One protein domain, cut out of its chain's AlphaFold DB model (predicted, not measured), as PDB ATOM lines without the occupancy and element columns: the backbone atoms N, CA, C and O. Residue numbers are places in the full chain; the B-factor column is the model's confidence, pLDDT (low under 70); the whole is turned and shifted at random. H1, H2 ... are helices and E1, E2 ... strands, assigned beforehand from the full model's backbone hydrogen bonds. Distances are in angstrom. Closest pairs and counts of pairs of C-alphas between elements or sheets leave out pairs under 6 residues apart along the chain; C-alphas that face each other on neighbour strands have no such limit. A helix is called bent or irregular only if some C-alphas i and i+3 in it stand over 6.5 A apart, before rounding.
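What this domain is: This is residues 2 to 102 of the 187 residues of an uncharacterized protein of Flavobacteriaceae bacterium (UniProt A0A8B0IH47). A small strand hairpin, E1 and E2, lies between a helical arm, H1, whose residues 2 to 16 stick out free, and a long helical hairpin in which the bent helix H2 folds back through a long link into H3. The short H4 ends up near H1. The printed part has 101 residues, in the order H1, E1, E2, H2, H3, H4, with one antiparallel sheet, E1 - E2, and is mostly helix. It is extended, with a radius of gyration of the C-alphas of 20.4 A and spans of 73 by 29 by 19 A, the arm adding to the length.

Where its parts are: E1 is residues 22 to 24 and E2 residues 30 to 32. H1, residues 2 to 21, begins at C-alpha 2 (101.647, 245.145, 273.675) and is 30.1 A long. H2, residues 34 to 57, was assigned as one helix by its hydrogen bonds but is bent, with C-alphas 43 and 46 7.1 A apart; its arms are H2a, residues 34 to 43, 14.1 A, and H2b, residues 46 to 57, 16.6 A. H3, residues 69 to 95, is 37.7 A long and ends at C-alpha 95 (115.594, 215.614, 282.164). H4 is residues 97 to 100.

How they stand to each other: In the hairpin of E1 and E2, N 23 and O 31 are 2.9 A apart, within hydrogen-bond range. H1 and H2a are close but not clearly touching, the C-alphas of Thr 21 and Ile 36 being closest at 6.7 A. H2a touches H3 at a steep tilt of 65 degrees, opposite ways, closest at C-alphas 40 and 88, 6.5 A; H3 does so with residues 88 to 92 alone. H2b and H3, a helical hairpin, touch at a steep tilt of 40 degrees, closest at C-alphas 48 and 84, 6.3 A, with residues 47 to 52 and 79 to 87 alone. H1 and H4 are close but not clearly touching, C-alphas 18 and 99 being closest at 7.1 A. H1 and H3 are apart. Every O i to N i+4 pair is within hydrogen-bond range in H2a, H2b and H3, and 14 of 16 in H1; H4 is too short for one.

The domain as a whole: The C-alphas farthest apart are those of Arg 2 and Thr 67, 73.9 A. The printed part has no cut, and H2 to H3 is its long link. Its mean pLDDT is 74.3, with residues 2 to 19 and 58 to 74 under 70.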
ATOM      1  N   ARG A   2     100.635 246.129 274.130       50.28
ATOM      2  CA  ARG A   2     101.647 245.145 273.675       50.28
ATOM      3  C   ARG A   2     102.391 244.409 274.808       50.28
ATOM      4  O   ARG A   2     102.563 243.203 274.725       50.28
ATOM      5  N   ASN A   3     102.734 245.100 275.899       48.94
ATOM      6  CA  ASN A   3     103.430 244.485 277.044       48.94
ATOM      7  C   ASN A   3     102.526 243.581 277.904       48.94
ATOM      8  O   ASN A   3     103.018 242.632 278.502       48.94
ATOM      9  N   ILE A   4     101.213 243.834 277.931       57.75
ATOM     10  CA  ILE A   4     100.237 243.011 278.669       57.75
ATOM     11  C   ILE A   4      99.983 241.695 277.921       57.75
ATOM     12  O   ILE A   4      99.926 240.646 278.547       57.75
ATOM     13  N   LEU A   5      99.914 241.737 276.585       47.03
ATOM     14  CA  LEU A   5      99.793 240.540 275.744       47.03
ATOM     15  C   LEU A   5     101.023 239.626 275.826       47.03
ATOM     16  O   LEU A   5     100.863 238.411 275.863       47.03
ATOM     17  N   ILE A   6     102.233 240.191 275.901       61.44
ATOM     18  CA  ILE A   6     103.470 239.407 276.063       61.44
ATOM     19  C   ILE A   6     103.515 238.745 277.447       61.44
ATOM     20  O   ILE A   6     103.812 237.560 277.543       61.44
ATOM     21  N   LEU A   7     103.149 239.471 278.511       52.31
ATOM     22  CA  LEU A   7     103.047 238.912 279.864       52.31
ATOM     23  C   LEU A   7     102.003 237.790 279.951       52.31
ATOM     24  O   LEU A   7     102.300 236.732 280.493       52.31
ATOM     25  N   LEU A   8     100.818 237.977 279.363       46.81
ATOM     26  CA  LEU A   8      99.786 236.936 279.301       46.81
ATOM     27  C   LEU A   8     100.252 235.706 278.516       46.81
ATOM     28  O   LEU A   8     100.023 234.588 278.965       46.81
ATOM     29  N   PHE A   9     100.951 235.888 277.394       49.84
ATOM     30  CA  PHE A   9     101.485 234.783 276.595       49.84
ATOM     31  C   PHE A   9     102.583 233.997 277.335       49.84
ATOM     32  O   PHE A   9     102.585 232.766 277.304       49.84
ATOM     33  N   CYS A  10     103.469 234.676 278.073       47.38
ATOM     34  CA  CYS A  10     104.467 234.027 278.932       47.38
ATOM     35  C   CYS A  10     103.833 233.268 280.115       47.38
ATOM     36  O   CYS A  10     104.315 232.204 280.500       47.38
ATOM     37  N   ILE A  11     102.732 233.773 280.682       51.44
ATOM     38  CA  ILE A  11     102.006 233.091 281.768       51.44
ATOM     39  C   ILE A  11     101.244 231.865 281.232       51.44
ATOM     40  O   ILE A  11     101.263 230.806 281.850       51.44
ATOM     41  N   LEU A  12     100.618 231.968 280.055       39.91
ATOM     42  CA  LEU A  12      99.875 230.866 279.427       39.91
ATOM     43  C   LEU A  12     100.780 229.718 278.958       39.91
ATOM     44  O   LEU A  12     100.401 228.555 279.091       39.91
ATOM     45  N   THR A  13     101.974 230.024 278.444       46.12
ATOM     46  CA  THR A  13     102.951 229.013 277.990       46.12
ATOM     47  C   THR A  13     103.655 228.300 279.145       46.12
ATOM     48  O   THR A  13     103.909 227.102 279.061       46.12
ATOM     49  N   THR A  14     103.904 228.986 280.265       45.66
ATOM     50  CA  THR A  14     104.444 228.343 281.477       45.66
ATOM     51  C   THR A  14     103.398 227.482 282.192       45.66
ATOM     52  O   THR A  14     103.736 226.404 282.677       45.66
ATOM     53  N   LEU A  15     102.116 227.884 282.190       42.78
ATOM     54  CA  LEU A  15     101.024 227.055 282.722       42.78
ATOM     55  C   LEU A  15     100.787 225.770 281.911       42.78
ATOM     56  O   LEU A  15     100.460 224.742 282.498       42.78
ATOM     57  N   THR A  16     100.934 225.819 280.584       46.53
ATOM     58  CA  THR A  16     100.727 224.647 279.713       46.53
ATOM     59  C   THR A  16     101.871 223.638 279.811       46.53
ATOM     60  O   THR A  16     101.601 222.444 279.841       46.53
ATOM     61  N   TYR A  17     103.122 224.087 279.963       46.34
ATOM     62  CA  TYR A  17     104.266 223.187 280.178       46.34
ATOM     63  C   TYR A  17     104.227 222.482 281.547       46.34
ATOM     64  O   TYR A  17     104.449 221.275 281.629       46.34
ATOM     65  N   ALA A  18     103.871 223.193 282.624       51.00
ATOM     66  CA  ALA A  18     103.787 222.602 283.965       51.00
ATOM     67  C   ALA A  18     102.694 221.514 284.094       51.00
ATOM     68  O   ALA A  18     102.810 220.625 284.939       51.00
ATOM     69  N   GLN A  19     101.653 221.557 283.249       55.47
ATOM     70  CA  GLN A  19     100.591 220.542 283.200       55.47
ATOM     71  C   GLN A  19     101.033 219.209 282.573       55.47
ATOM     72  O   GLN A  19     100.348 218.202 282.754       55.47
ATOM     73  N   GLU A  20     102.161 219.162 281.858       74.94
ATOM     74  CA  GLU A  20     102.677 217.904 281.303       74.94
ATOM     75  C   GLU A  20     103.476 217.105 282.342       74.94
ATOM     76  O   GLU A  20     103.351 215.878 282.409       74.94
ATOM     77  N   THR A  21     104.245 217.787 283.194       83.12
ATOM     78  CA  THR A  21     105.151 217.150 284.166       83.12
ATOM     79  C   THR A  21     104.460 216.778 285.478       83.12
ATOM     80  O   THR A  21     104.820 215.769 286.093       83.12
ATOM     81  N   PHE A  22     103.442 217.537 285.895       89.31
ATOM     82  CA  PHE A  22     102.734 217.324 287.159       89.31
ATOM     83  C   PHE A  22     101.228 217.151 286.968       89.31
ATOM     84  O   PHE A  22     100.619 217.709 286.061       89.31
ATOM     85  N   THR A  23     100.613 216.396 287.872       88.50
ATOM     86  CA  THR A  23      99.162 216.203 287.962       88.50
ATOM     87  C   THR A  23      98.681 216.530 289.365       88.50
ATOM     88  O   THR A  23      99.435 216.396 290.321       88.50
ATOM     89  N   VAL A  24      97.423 216.938 289.507       82.12
ATOM     90  CA  VAL A  24      96.793 217.161 290.812       82.12
ATOM     91  C   VAL A  24      95.799 216.033 291.055       82.12
ATOM     92  O   VAL A  24      94.974 215.755 290.188       82.12
ATOM     93  N   ASN A  25      95.897 215.362 292.202       76.00
ATOM     94  CA  ASN A  25      94.945 214.318 292.578       76.00
ATOM     95  C   ASN A  25      93.639 214.911 293.140       76.00
ATOM     96  O   ASN A  25      93.537 216.110 293.397       76.00
ATOM     97  N   ASP A  26      92.657 214.050 293.410       74.50
ATOM     98  CA  ASP A  26      91.326 214.438 293.909       74.50
ATOM     99  C   ASP A  26      91.351 215.200 295.250       74.50
ATOM    100  O   ASP A  26      90.361 215.813 295.644       74.50
ATOM    101  N   LYS A  27      92.483 215.177 295.966       71.94
ATOM    102  CA  LYS A  27      92.702 215.890 297.235       71.94
ATOM    103  C   LYS A  27      93.416 217.233 297.049       71.94
ATOM    104  O   LYS A  27      93.798 217.855 298.037       71.94
ATOM    105  N   GLY A  28      93.637 217.672 295.809       74.75
ATOM    106  CA  GLY A  28      94.370 218.902 295.512       74.75
ATOM    107  C   GLY A  28      95.886 218.781 295.693       74.75
ATOM    108  O   GLY A  28      96.583 219.793 295.666       74.75
ATOM    109  N   ILE A  29      96.415 217.566 295.879       75.44
ATOM    110  CA  ILE A  29      97.850 217.336 296.066       75.44
ATOM    111  C   ILE A  29      98.491 217.147 294.694       75.44
ATOM    112  O   ILE A  29      98.073 216.288 293.914       75.44
ATOM    113  N   MET A  30      99.510 217.955 294.411       82.06
ATOM    114  CA  MET A  30     100.303 217.848 293.192       82.06
ATOM    115  C   MET A  30     101.320 216.705 293.301       82.06
ATOM    116  O   MET A  30     101.989 216.550 294.323       82.06
ATOM    117  N   SER A  31     101.439 215.920 292.236       88.44
ATOM    118  CA  SER A  31     102.355 214.792 292.093       88.44
ATOM    119  C   SER A  31     102.988 214.787 290.703       88.44
ATOM    120  O   SER A  31     102.508 215.448 289.779       88.44
ATOM    121  N   ILE A  32     104.073 214.029 290.532       90.12
ATOM    122  CA  ILE A  32     104.646 213.782 289.204       90.12
ATOM    123  C   ILE A  32     103.600 213.055 288.352       90.12
ATOM    124  O   ILE A  32     102.988 212.087 288.808       90.12
ATOM    125  N   ASN A  33     103.415 213.504 287.112       91.56
ATOM    126  CA  ASN A  33     102.474 212.897 286.182       91.56
ATOM    127  C   ASN A  33     102.780 211.392 286.013       91.56
ATOM    128  O   ASN A  33     103.898 211.044 285.615       91.56
ATOM    129  N   PRO A  34     101.808 210.486 286.238       91.12
ATOM    130  CA  PRO A  34     102.019 209.042 286.124       91.12
ATOM    131  C   PRO A  34     102.596 208.593 284.775       91.12
ATOM    132  O   PRO A  34     103.390 207.657 284.728       91.12
ATOM    133  N   LYS A  35     102.271 209.291 283.678       91.06
ATOM    134  CA  LYS A  35     102.837 208.994 282.351       91.06
ATOM    135  C   LYS A  35     104.338 209.274 282.291       91.06
ATOM    136  O   LYS A  35     105.077 208.536 281.646       91.06
ATOM    137  N   ILE A  36     104.798 210.325 282.973       91.25
ATOM    138  CA  ILE A  36     106.225 210.642 283.101       91.25
ATOM    139  C   ILE A  36     106.911 209.586 283.963       91.25
ATOM    140  O   ILE A  36     107.997 209.130 283.607       91.25
ATOM    141  N   VAL A  37     106.255 209.150 285.043       91.38
ATOM    142  CA  VAL A  37     106.749 208.063 285.900       91.38
ATOM    143  C   VAL A  37     106.968 206.785 285.086       91.38
ATOM    144  O   VAL A  37     108.075 206.244 285.066       91.38
ATOM    145  N   GLU A  38     105.956 206.348 284.337       92.31
ATOM    146  CA  GLU A  38     106.027 205.161 283.479       92.31
ATOM    147  C   GLU A  38     107.108 205.288 282.394       92.31
ATOM    148  O   GLU A  38     107.928 204.381 282.211       92.31
ATOM    149  N   LEU A  39     107.161 206.439 281.715       92.75
ATOM    150  CA  LEU A  39     108.152 206.718 280.680       92.75
ATOM    151  C   LEU A  39     109.578 206.617 281.229       92.75
ATOM    152  O   LEU A  39     110.430 205.969 280.618       92.75
ATOM    153  N   LEU A  40     109.849 207.250 282.371       91.88
ATOM    154  CA  LEU A  40     111.173 207.224 282.986       91.88
ATOM    155  C   LEU A  40     111.528 205.832 283.501       91.88
ATOM    156  O   LEU A  40     112.661 205.400 283.302       91.88
ATOM    157  N   HIS A  41     110.584 205.085 284.079       90.75
ATOM    158  CA  HIS A  41     110.830 203.687 284.429       90.75
ATOM    159  C   HIS A  41     111.221 202.865 283.202       90.75
ATOM    160  O   HIS A  41     112.214 202.140 283.253       90.75
ATOM    161  N   HIS A  42     110.501 203.008 282.086       90.25
ATOM    162  CA  HIS A  42     110.835 202.320 280.843       90.25
ATOM    163  C   HIS A  42     112.232 202.707 280.329       90.25
ATOM    164  O   HIS A  42     113.033 201.829 280.006       90.25
ATOM    165  N   GLN A  43     112.549 204.004 280.297       89.38
ATOM    166  CA  GLN A  43     113.844 204.528 279.845       89.38
ATOM    167  C   GLN A  43     115.009 204.099 280.743       89.38
ATOM    168  O   GLN A  43     116.104 203.828 280.250       89.38
ATOM    169  N   ASN A  44     114.771 203.983 282.049       91.06
ATOM    170  CA  ASN A  44     115.801 203.644 283.022       91.06
ATOM    171  C   ASN A  44     116.100 202.139 283.093       91.06
ATOM    172  O   ASN A  44     117.170 201.779 283.582       91.06
ATOM    173  N   LYS A  45     115.234 201.252 282.574       89.19
ATOM    174  CA  LYS A  45     115.470 199.789 282.542       89.19
ATOM    175  C   LYS A  45     116.890 199.392 282.093       89.19
ATOM    176  O   LYS A  45     117.543 198.652 282.832       89.19
ATOM    177  N   PRO A  46     117.417 199.849 280.936       87.38
ATOM    178  CA  PRO A  46     118.779 199.507 280.513       87.38
ATOM    179  C   PRO A  46     119.869 200.062 281.444       87.38
ATOM    180  O   PRO A  46     120.872 199.385 281.673       87.38
ATOM    181  N   ILE A  47     119.672 201.257 282.011       88.88
ATOM    182  CA  ILE A  47     120.619 201.892 282.942       88.88
ATOM    183  C   ILE A  47     120.697 201.080 284.238       88.88
ATOM    184  O   ILE A  47     121.788 200.725 284.683       88.88
ATOM    185  N   ILE A  48     119.537 200.732 284.802       84.12
ATOM    186  CA  ILE A  48     119.407 199.917 286.014       84.12
ATOM    187  C   ILE A  48     120.054 198.549 285.793       84.12
ATOM    188  O   ILE A  48     120.893 198.136 286.591       84.12
ATOM    189  N   LYS A  49     119.752 197.885 284.667       86.00
ATOM    190  CA  LYS A  49     120.369 196.599 284.307       86.00
ATOM    191  C   LYS A  49     121.896 196.697 284.301       86.00
ATOM    192  O   LYS A  49     122.562 195.843 284.872       86.00
ATOM    193  N   LYS A  50     122.455 197.752 283.702       85.12
ATOM    194  CA  LYS A  50     123.906 197.970 283.674       85.12
ATOM    195  C   LYS A  50     124.486 198.208 285.075       85.12
ATOM    196  O   LYS A  50     125.501 197.599 285.399       85.12
ATOM    197  N   LYS A  51     123.856 199.056 285.901       83.38
ATOM    198  CA  LYS A  51     124.291 199.325 287.289       83.38
ATOM    199  C   LYS A  51     124.308 198.031 288.127       83.38
ATOM    200  O   LYS A  51     125.288 197.778 288.820       83.38
ATOM    201  N   ILE A  52     123.288 197.179 287.991       83.00
ATOM    202  CA  ILE A  52     123.206 195.879 288.684       83.00
ATOM    203  C   ILE A  52     124.313 194.923 288.230       83.00
ATOM    204  O   ILE A  52     124.966 194.304 289.065       83.00
ATOM    205  N   GLU A  53     124.560 194.802 286.922       83.19
ATOM    206  CA  GLU A  53     125.620 193.918 286.418       83.19
ATOM    207  C   GLU A  53     127.013 194.350 286.892       83.19
ATOM    208  O   GLU A  53     127.825 193.499 287.248       83.19
ATOM    209  N   ILE A  54     127.271 195.658 286.992       80.88
ATOM    210  CA  ILE A  54     128.519 196.179 287.570       80.88
ATOM    211  C   ILE A  54     128.669 195.742 289.033       80.88
ATOM    212  O   ILE A  54     129.741 195.279 289.411       80.88
ATOM    213  N   ILE A  55     127.609 195.837 289.842       78.31
ATOM    214  CA  ILE A  55     127.637 195.439 291.262       78.31
ATOM    215  C   ILE A  55     127.868 193.933 291.420       78.31
ATOM    216  O   ILE A  55     128.643 193.503 292.273       78.31
ATOM    217  N   LYS A  56     127.239 193.114 290.569       76.06
ATOM    218  CA  LYS A  56     127.478 191.664 290.561       76.06
ATOM    219  C   LYS A  56     128.931 191.332 290.216       76.06
ATOM    220  O   LYS A  56     129.516 190.436 290.820       76.06
ATOM    221  N   GLN A  57     129.511 192.047 289.253       74.38
ATOM    222  CA  GLN A  57     130.888 191.836 288.801       74.38
ATOM    223  C   GLN A  57     131.926 192.339 289.810       74.38
ATOM    224  O   GLN A  57     132.989 191.734 289.943       74.38
ATOM    225  N   SER A  58     131.624 193.416 290.534       68.44
ATOM    226  CA  SER A  58     132.557 194.053 291.466       68.44
ATOM    227  C   SER A  58     132.757 193.289 292.778       68.44
ATOM    228  O   SER A  58     133.632 193.670 293.549       68.44
ATOM    229  N   LYS A  59     131.996 192.212 293.040       64.31
ATOM    230  CA  LYS A  59     132.034 191.442 294.303       64.31
ATOM    231  C   LYS A  59     131.891 192.316 295.566       64.31
ATOM    232  O   LYS A  59     132.327 191.897 296.627       64.31
ATOM    233  N   ILE A  60     131.283 193.505 295.459       57.69
ATOM    234  CA  ILE A  60     131.067 194.436 296.591       57.69
ATOM    235  C   ILE A  60     130.140 193.826 297.659       57.69
ATOM    236  O   ILE A  60     130.138 194.254 298.806       57.69
ATOM    237  N   LEU A  61     129.383 192.788 297.301       55.66
ATOM    238  CA  LEU A  61     128.707 191.922 298.257       55.66
ATOM    239  C   LEU A  61     129.730 190.936 298.844       55.66
ATOM    240  O   LEU A  61     130.092 189.953 298.187       55.66
ATOM    241  N   ASP A  62     130.222 191.233 300.047       50.88
ATOM    242  CA  ASP A  62     131.193 190.412 300.770       50.88
ATOM    243  C   ASP A  62     130.751 188.944 300.831       50.88
ATOM    244  O   ASP A  62     129.699 188.585 301.362       50.88
ATOM    245  N   LYS A  63     131.609 188.058 300.316       48.97
ATOM    246  CA  LYS A  63     131.398 186.603 300.347       48.97
ATOM    247  C   LYS A  63     131.365 186.017 301.762       48.97
ATOM    248  O   LYS A  63     131.047 184.841 301.902       48.97
ATOM    249  N   GLU A  64     131.707 186.795 302.785       51.06
ATOM    250  CA  GLU A  64     131.728 186.328 304.173       51.06
ATOM    251  C   GLU A  64     130.335 186.296 304.824       51.06
ATOM    252  O   GLU A  64     130.165 185.584 305.808       51.06
ATOM    253  N   HIS A  65     129.336 187.007 304.279       46.88
ATOM    254  CA  HIS A  65     127.973 187.066 304.845       46.88
ATOM    255  C   HIS A  65     126.891 186.423 303.961       46.88
ATOM    256  O   HIS A  65     125.767 186.218 304.410       46.88
ATOM    257  N   ILE A  66     127.225 186.031 302.727       51.16
ATOM    258  CA  ILE A  66     126.314 185.279 301.856       51.16
ATOM    259  C   ILE A  66     126.435 183.793 302.200       51.16
ATOM    260  O   ILE A  66     127.237 183.055 301.626       51.16
ATOM    261  N   THR A  67     125.630 183.349 303.160       48.59
ATOM    262  CA  THR A  67     125.564 181.943 303.581       48.59
ATOM    263  C   THR A  67     124.775 181.056 302.616       48.59
ATOM    264  O   THR A  67     124.898 179.832 302.675       48.59
ATOM    265  N   SER A  68     123.988 181.644 301.704       52.97
ATOM    266  CA  SER A  68     123.180 180.907 300.729       52.97
ATOM    267  C   SER A  68     122.861 181.713 299.456       52.97
ATOM    268  O   SER A  68     122.929 182.942 299.434       52.97
ATOM    269  N   LEU A  69     122.477 181.016 298.376       49.69
ATOM    270  CA  LEU A  69     121.983 181.629 297.130       49.69
ATOM    271  C   LEU A  69     120.690 182.445 297.356       49.69
ATOM    272  O   LEU A  69     120.431 183.414 296.642       49.69
ATOM    273  N   ASP A  70     119.907 182.079 298.370       51.66
ATOM    274  CA  ASP A  70     118.688 182.784 298.778       51.66
ATOM    275  C   ASP A  70     119.000 184.130 299.453       51.66
ATOM    276  O   ASP A  70     118.317 185.119 299.197       51.66
ATOM    277  N   ASP A  71     120.063 184.206 300.255       52.03
ATOM    278  CA  ASP A  71     120.499 185.469 300.874       52.03
ATOM    279  C   ASP A  71     121.061 186.425 299.809       52.03
ATOM    280  O   ASP A  71     120.684 187.594 299.748       52.03
ATOM    281  N   TYR A  72     121.834 185.891 298.854       54.16
ATOM    282  CA  TYR A  72     122.324 186.648 297.695       54.16
ATOM    283  C   TYR A  72     121.194 187.260 296.854       54.16
ATOM    284  O   TYR A  72     121.313 188.381 296.363       54.16
ATOM    285  N   THR A  73     120.091 186.530 296.660       58.78
ATOM    286  CA  THR A  73     118.961 187.015 295.850       58.78
ATOM    287  C   THR A  73     118.122 188.065 296.577       58.78
ATOM    288  O   THR A  73     117.646 188.996 295.925       58.78
ATOM    289  N   LYS A  74     117.992 187.982 297.908       64.56
ATOM    290  CA  LYS A  74     117.301 188.992 298.728       64.56
ATOM    291  C   LYS A  74     118.072 190.311 298.794       64.56
ATOM    292  O   LYS A  74     117.467 191.363 298.575       64.56
ATOM    293  N   ASP A  75     119.388 190.254 298.994       70.44
ATOM    294  CA  ASP A  75     120.251 191.443 299.001       70.44
ATOM    295  C   ASP A  75     120.282 192.120 297.625       70.44
ATOM    296  O   ASP A  75     120.213 193.346 297.511       70.44
ATOM    297  N   LEU A  76     120.303 191.324 296.551       75.31
ATOM    298  CA  LEU A  76     120.209 191.844 295.189       75.31
ATOM    299  C   LEU A  76     118.880 192.544 294.906       75.31
ATOM    300  O   LEU A  76     118.876 193.531 294.172       75.31
ATOM    301  N   GLU A  77     117.764 192.063 295.456       86.12
ATOM    302  CA  GLU A  77     116.463 192.706 295.268       86.12
ATOM    303  C   GLU A  77     116.391 194.059 295.987       86.12
ATOM    304  O   GLU A  77     115.942 195.041 295.394       86.12
ATOM    305  N   PHE A  78     116.909 194.143 297.217       86.94
ATOM    306  CA  PHE A  78     117.029 195.406 297.955       86.94
ATOM    307  C   PHE A  78     117.895 196.425 297.211       86.94
ATOM    308  O   PHE A  78     117.502 197.580 297.008       86.94
ATOM    309  N   ILE A  79     119.051 195.983 296.719       85.50
ATOM    310  CA  ILE A  79     119.941 196.807 295.898       85.50
ATOM    311  C   ILE A  79     119.244 197.240 294.603       85.50
ATOM    312  O   ILE A  79     119.336 198.397 294.196       85.50
ATOM    313  N   GLN A  80     118.525 196.337 293.940       88.56
ATOM    314  CA  GLN A  80     117.814 196.651 292.705       88.56
ATOM    315  C   GLN A  80     116.716 197.699 292.925       88.56
ATOM    316  O   GLN A  80     116.632 198.655 292.148       88.56
ATOM    317  N   ASP A  81     115.913 197.551 293.976       91.75
ATOM    318  CA  ASP A  81     114.843 198.487 294.317       91.75
ATOM    319  C   ASP A  81     115.391 199.893 294.619       91.75
ATOM    320  O   ASP A  81     114.886 200.896 294.105       91.75
ATOM    321  N   THR A  82     116.465 199.976 295.409       90.19
ATOM    322  CA  THR A  82     117.102 201.256 295.757       90.19
ATOM    323  C   THR A  82     117.767 201.911 294.542       90.19
ATOM    324  O   THR A  82     117.626 203.119 294.333       90.19
ATOM    325  N   ILE A  83     118.423 201.136 293.668       90.06
ATOM    326  CA  ILE A  83     118.967 201.633 292.391       90.06
ATOM    327  C   ILE A  83     117.857 202.150 291.482       90.06
ATOM    328  O   ILE A  83     118.046 203.175 290.820       90.06
ATOM    329  N   GLN A  84     116.723 201.454 291.419       91.94
ATOM    330  CA  GLN A  84     115.591 201.858 290.594       91.94
ATOM    331  C   GLN A  84     115.053 203.221 291.030       91.94
ATOM    332  O   GLN A  84     114.914 204.107 290.182       91.94
ATOM    333  N   LEU A  85     114.812 203.411 292.331       93.31
ATOM    334  CA  LEU A  85     114.356 204.689 292.875       93.31
ATOM    335  C   LEU A  85     115.381 205.804 292.633       93.31
ATOM    336  O   LEU A  85     115.042 206.850 292.081       93.31
ATOM    337  N   ASN A  86     116.650 205.570 292.971       91.75
ATOM    338  CA  ASN A  86     117.694 206.584 292.825       91.75
ATOM    339  C   ASN A  86     117.920 206.980 291.362       91.75
ATOM    340  O   ASN A  86     118.060 208.160 291.055       91.75
ATOM    341  N   THR A  87     117.883 206.012 290.444       92.06
ATOM    342  CA  THR A  87     118.014 206.288 289.006       92.06
ATOM    343  C   THR A  87     116.791 207.031 288.471       92.06
ATOM    344  O   THR A  87     116.929 207.888 287.607       92.06
ATOM    345  N   PHE A  88     115.584 206.749 288.975       95.00
ATOM    346  CA  PHE A  88     114.406 207.548 288.637       95.00
ATOM    347  C   PHE A  88     114.578 209.013 289.047       95.00
ATOM    348  O   PHE A  88     114.410 209.895 288.206       95.00
ATOM    349  N   LEU A  89     114.947 209.260 290.307       92.94
ATOM    350  CA  LEU A  89     115.119 210.608 290.848       92.94
ATOM    351  C   LEU A  89     116.188 211.390 290.071       92.94
ATOM    352  O   LEU A  89     115.933 212.518 289.657       92.94
ATOM    353  N   GLU A  90     117.332 210.754 289.806       93.44
ATOM    354  CA  GLU A  90     118.437 211.309 289.017       93.44
ATOM    355  C   GLU A  90     117.995 211.657 287.585       93.44
ATOM    356  O   GLU A  90     118.234 212.764 287.102       93.44
ATOM    357  N   THR A  91     117.322 210.738 286.884       92.19
ATOM    358  CA  THR A  91     116.866 211.000 285.511       92.19
ATOM    359  C   THR A  91     115.805 212.097 285.473       92.19
ATOM    360  O   THR A  91     115.815 212.912 284.550       92.19
ATOM    361  N   PHE A  92     114.892 212.139 286.447       92.44
ATOM    362  CA  PHE A  92     113.858 213.168 286.505       92.44
ATOM    363  C   PHE A  92     114.469 214.562 286.697       92.44
ATOM    364  O   PHE A  92     114.175 215.460 285.911       92.44
ATOM    365  N   GLU A  93     115.362 214.719 287.679       90.81
ATOM    366  CA  GLU A  93     116.048 215.985 287.970       90.81
ATOM    367  C   GLU A  93     116.854 216.491 286.766       90.81
ATOM    368  O   GLU A  93     116.805 217.670 286.423       90.81
ATOM    369  N   ASN A  94     117.531 215.582 286.061       90.75
ATOM    370  CA  ASN A  94     118.314 215.928 284.878       90.75
ATOM    371  C   ASN A  94     117.442 216.277 283.663       90.75
ATOM    372  O   ASN A  94     117.713 217.247 282.956       90.75
ATOM    373  N   LYS A  95     116.402 215.484 283.387       89.06
ATOM    374  CA  LYS A  95     115.594 215.614 282.164       89.06
ATOM    375  C   LYS A  95     114.561 216.733 282.248       89.06
ATOM    376  O   LYS A  95     114.311 217.397 281.247       89.06
ATOM    377  N   TYR A  96     113.983 216.941 283.424       87.56
ATOM    378  CA  TYR A  96     112.963 217.956 283.682       87.56
ATOM    379  C   TYR A  96     113.515 219.048 284.596       87.56
ATOM    380  O   TYR A  96     112.808 219.555 285.454       87.56
ATOM    381  N   SER A  97     114.790 219.411 284.424       86.44
ATOM    382  CA  SER A  97     115.517 220.322 285.317       86.44
ATOM    383  C   SER A  97     114.810 221.663 285.548       86.44
ATOM    384  O   SER A  97     114.783 222.156 286.674       86.44
ATOM    385  N   SER A  98     114.182 222.240 284.517       84.69
ATOM    386  CA  SER A  98     113.398 223.476 284.659       84.69
ATOM    387  C   SER A  98     112.234 223.318 285.632       84.69
ATOM    388  O   SER A  98     111.972 224.220 286.419       84.69
ATOM    389  N   ASP A  99     111.573 222.164 285.594       84.56
ATOM    390  CA  ASP A  99     110.387 221.861 286.384       84.56
ATOM    391  C   ASP A  99     110.780 221.376 287.779       84.56
ATOM    392  O   ASP A  99     110.222 221.837 288.774       84.56
ATOM    393  N   ALA A 100     111.789 220.504 287.856       82.62
ATOM    394  CA  ALA A 100     112.344 219.922 289.072       82.62
ATOM    395  C   ALA A 100     112.873 220.985 290.045       82.62
ATOM    396  O   ALA A 100     112.698 220.842 291.253       82.62
ATOM    397  N   HIS A 101     113.456 222.073 289.532       84.56
ATOM    398  CA  HIS A 101     113.979 223.171 290.350       84.56
ATOM    399  C   HIS A 101     112.939 224.234 290.723       84.56
ATOM    400  O   HIS A 101     113.251 225.176 291.456       84.56
ATOM    401  N   THR A 102     111.690 224.111 290.263       86.38
ATOM    402  CA  THR A 102     110.606 224.946 290.796       86.38
ATOM    403  C   THR A 102     110.215 224.478 292.196       86.38
ATOM    404  O   THR A 102     110.339 223.304 292.531       86.38
TER     405      THR A 102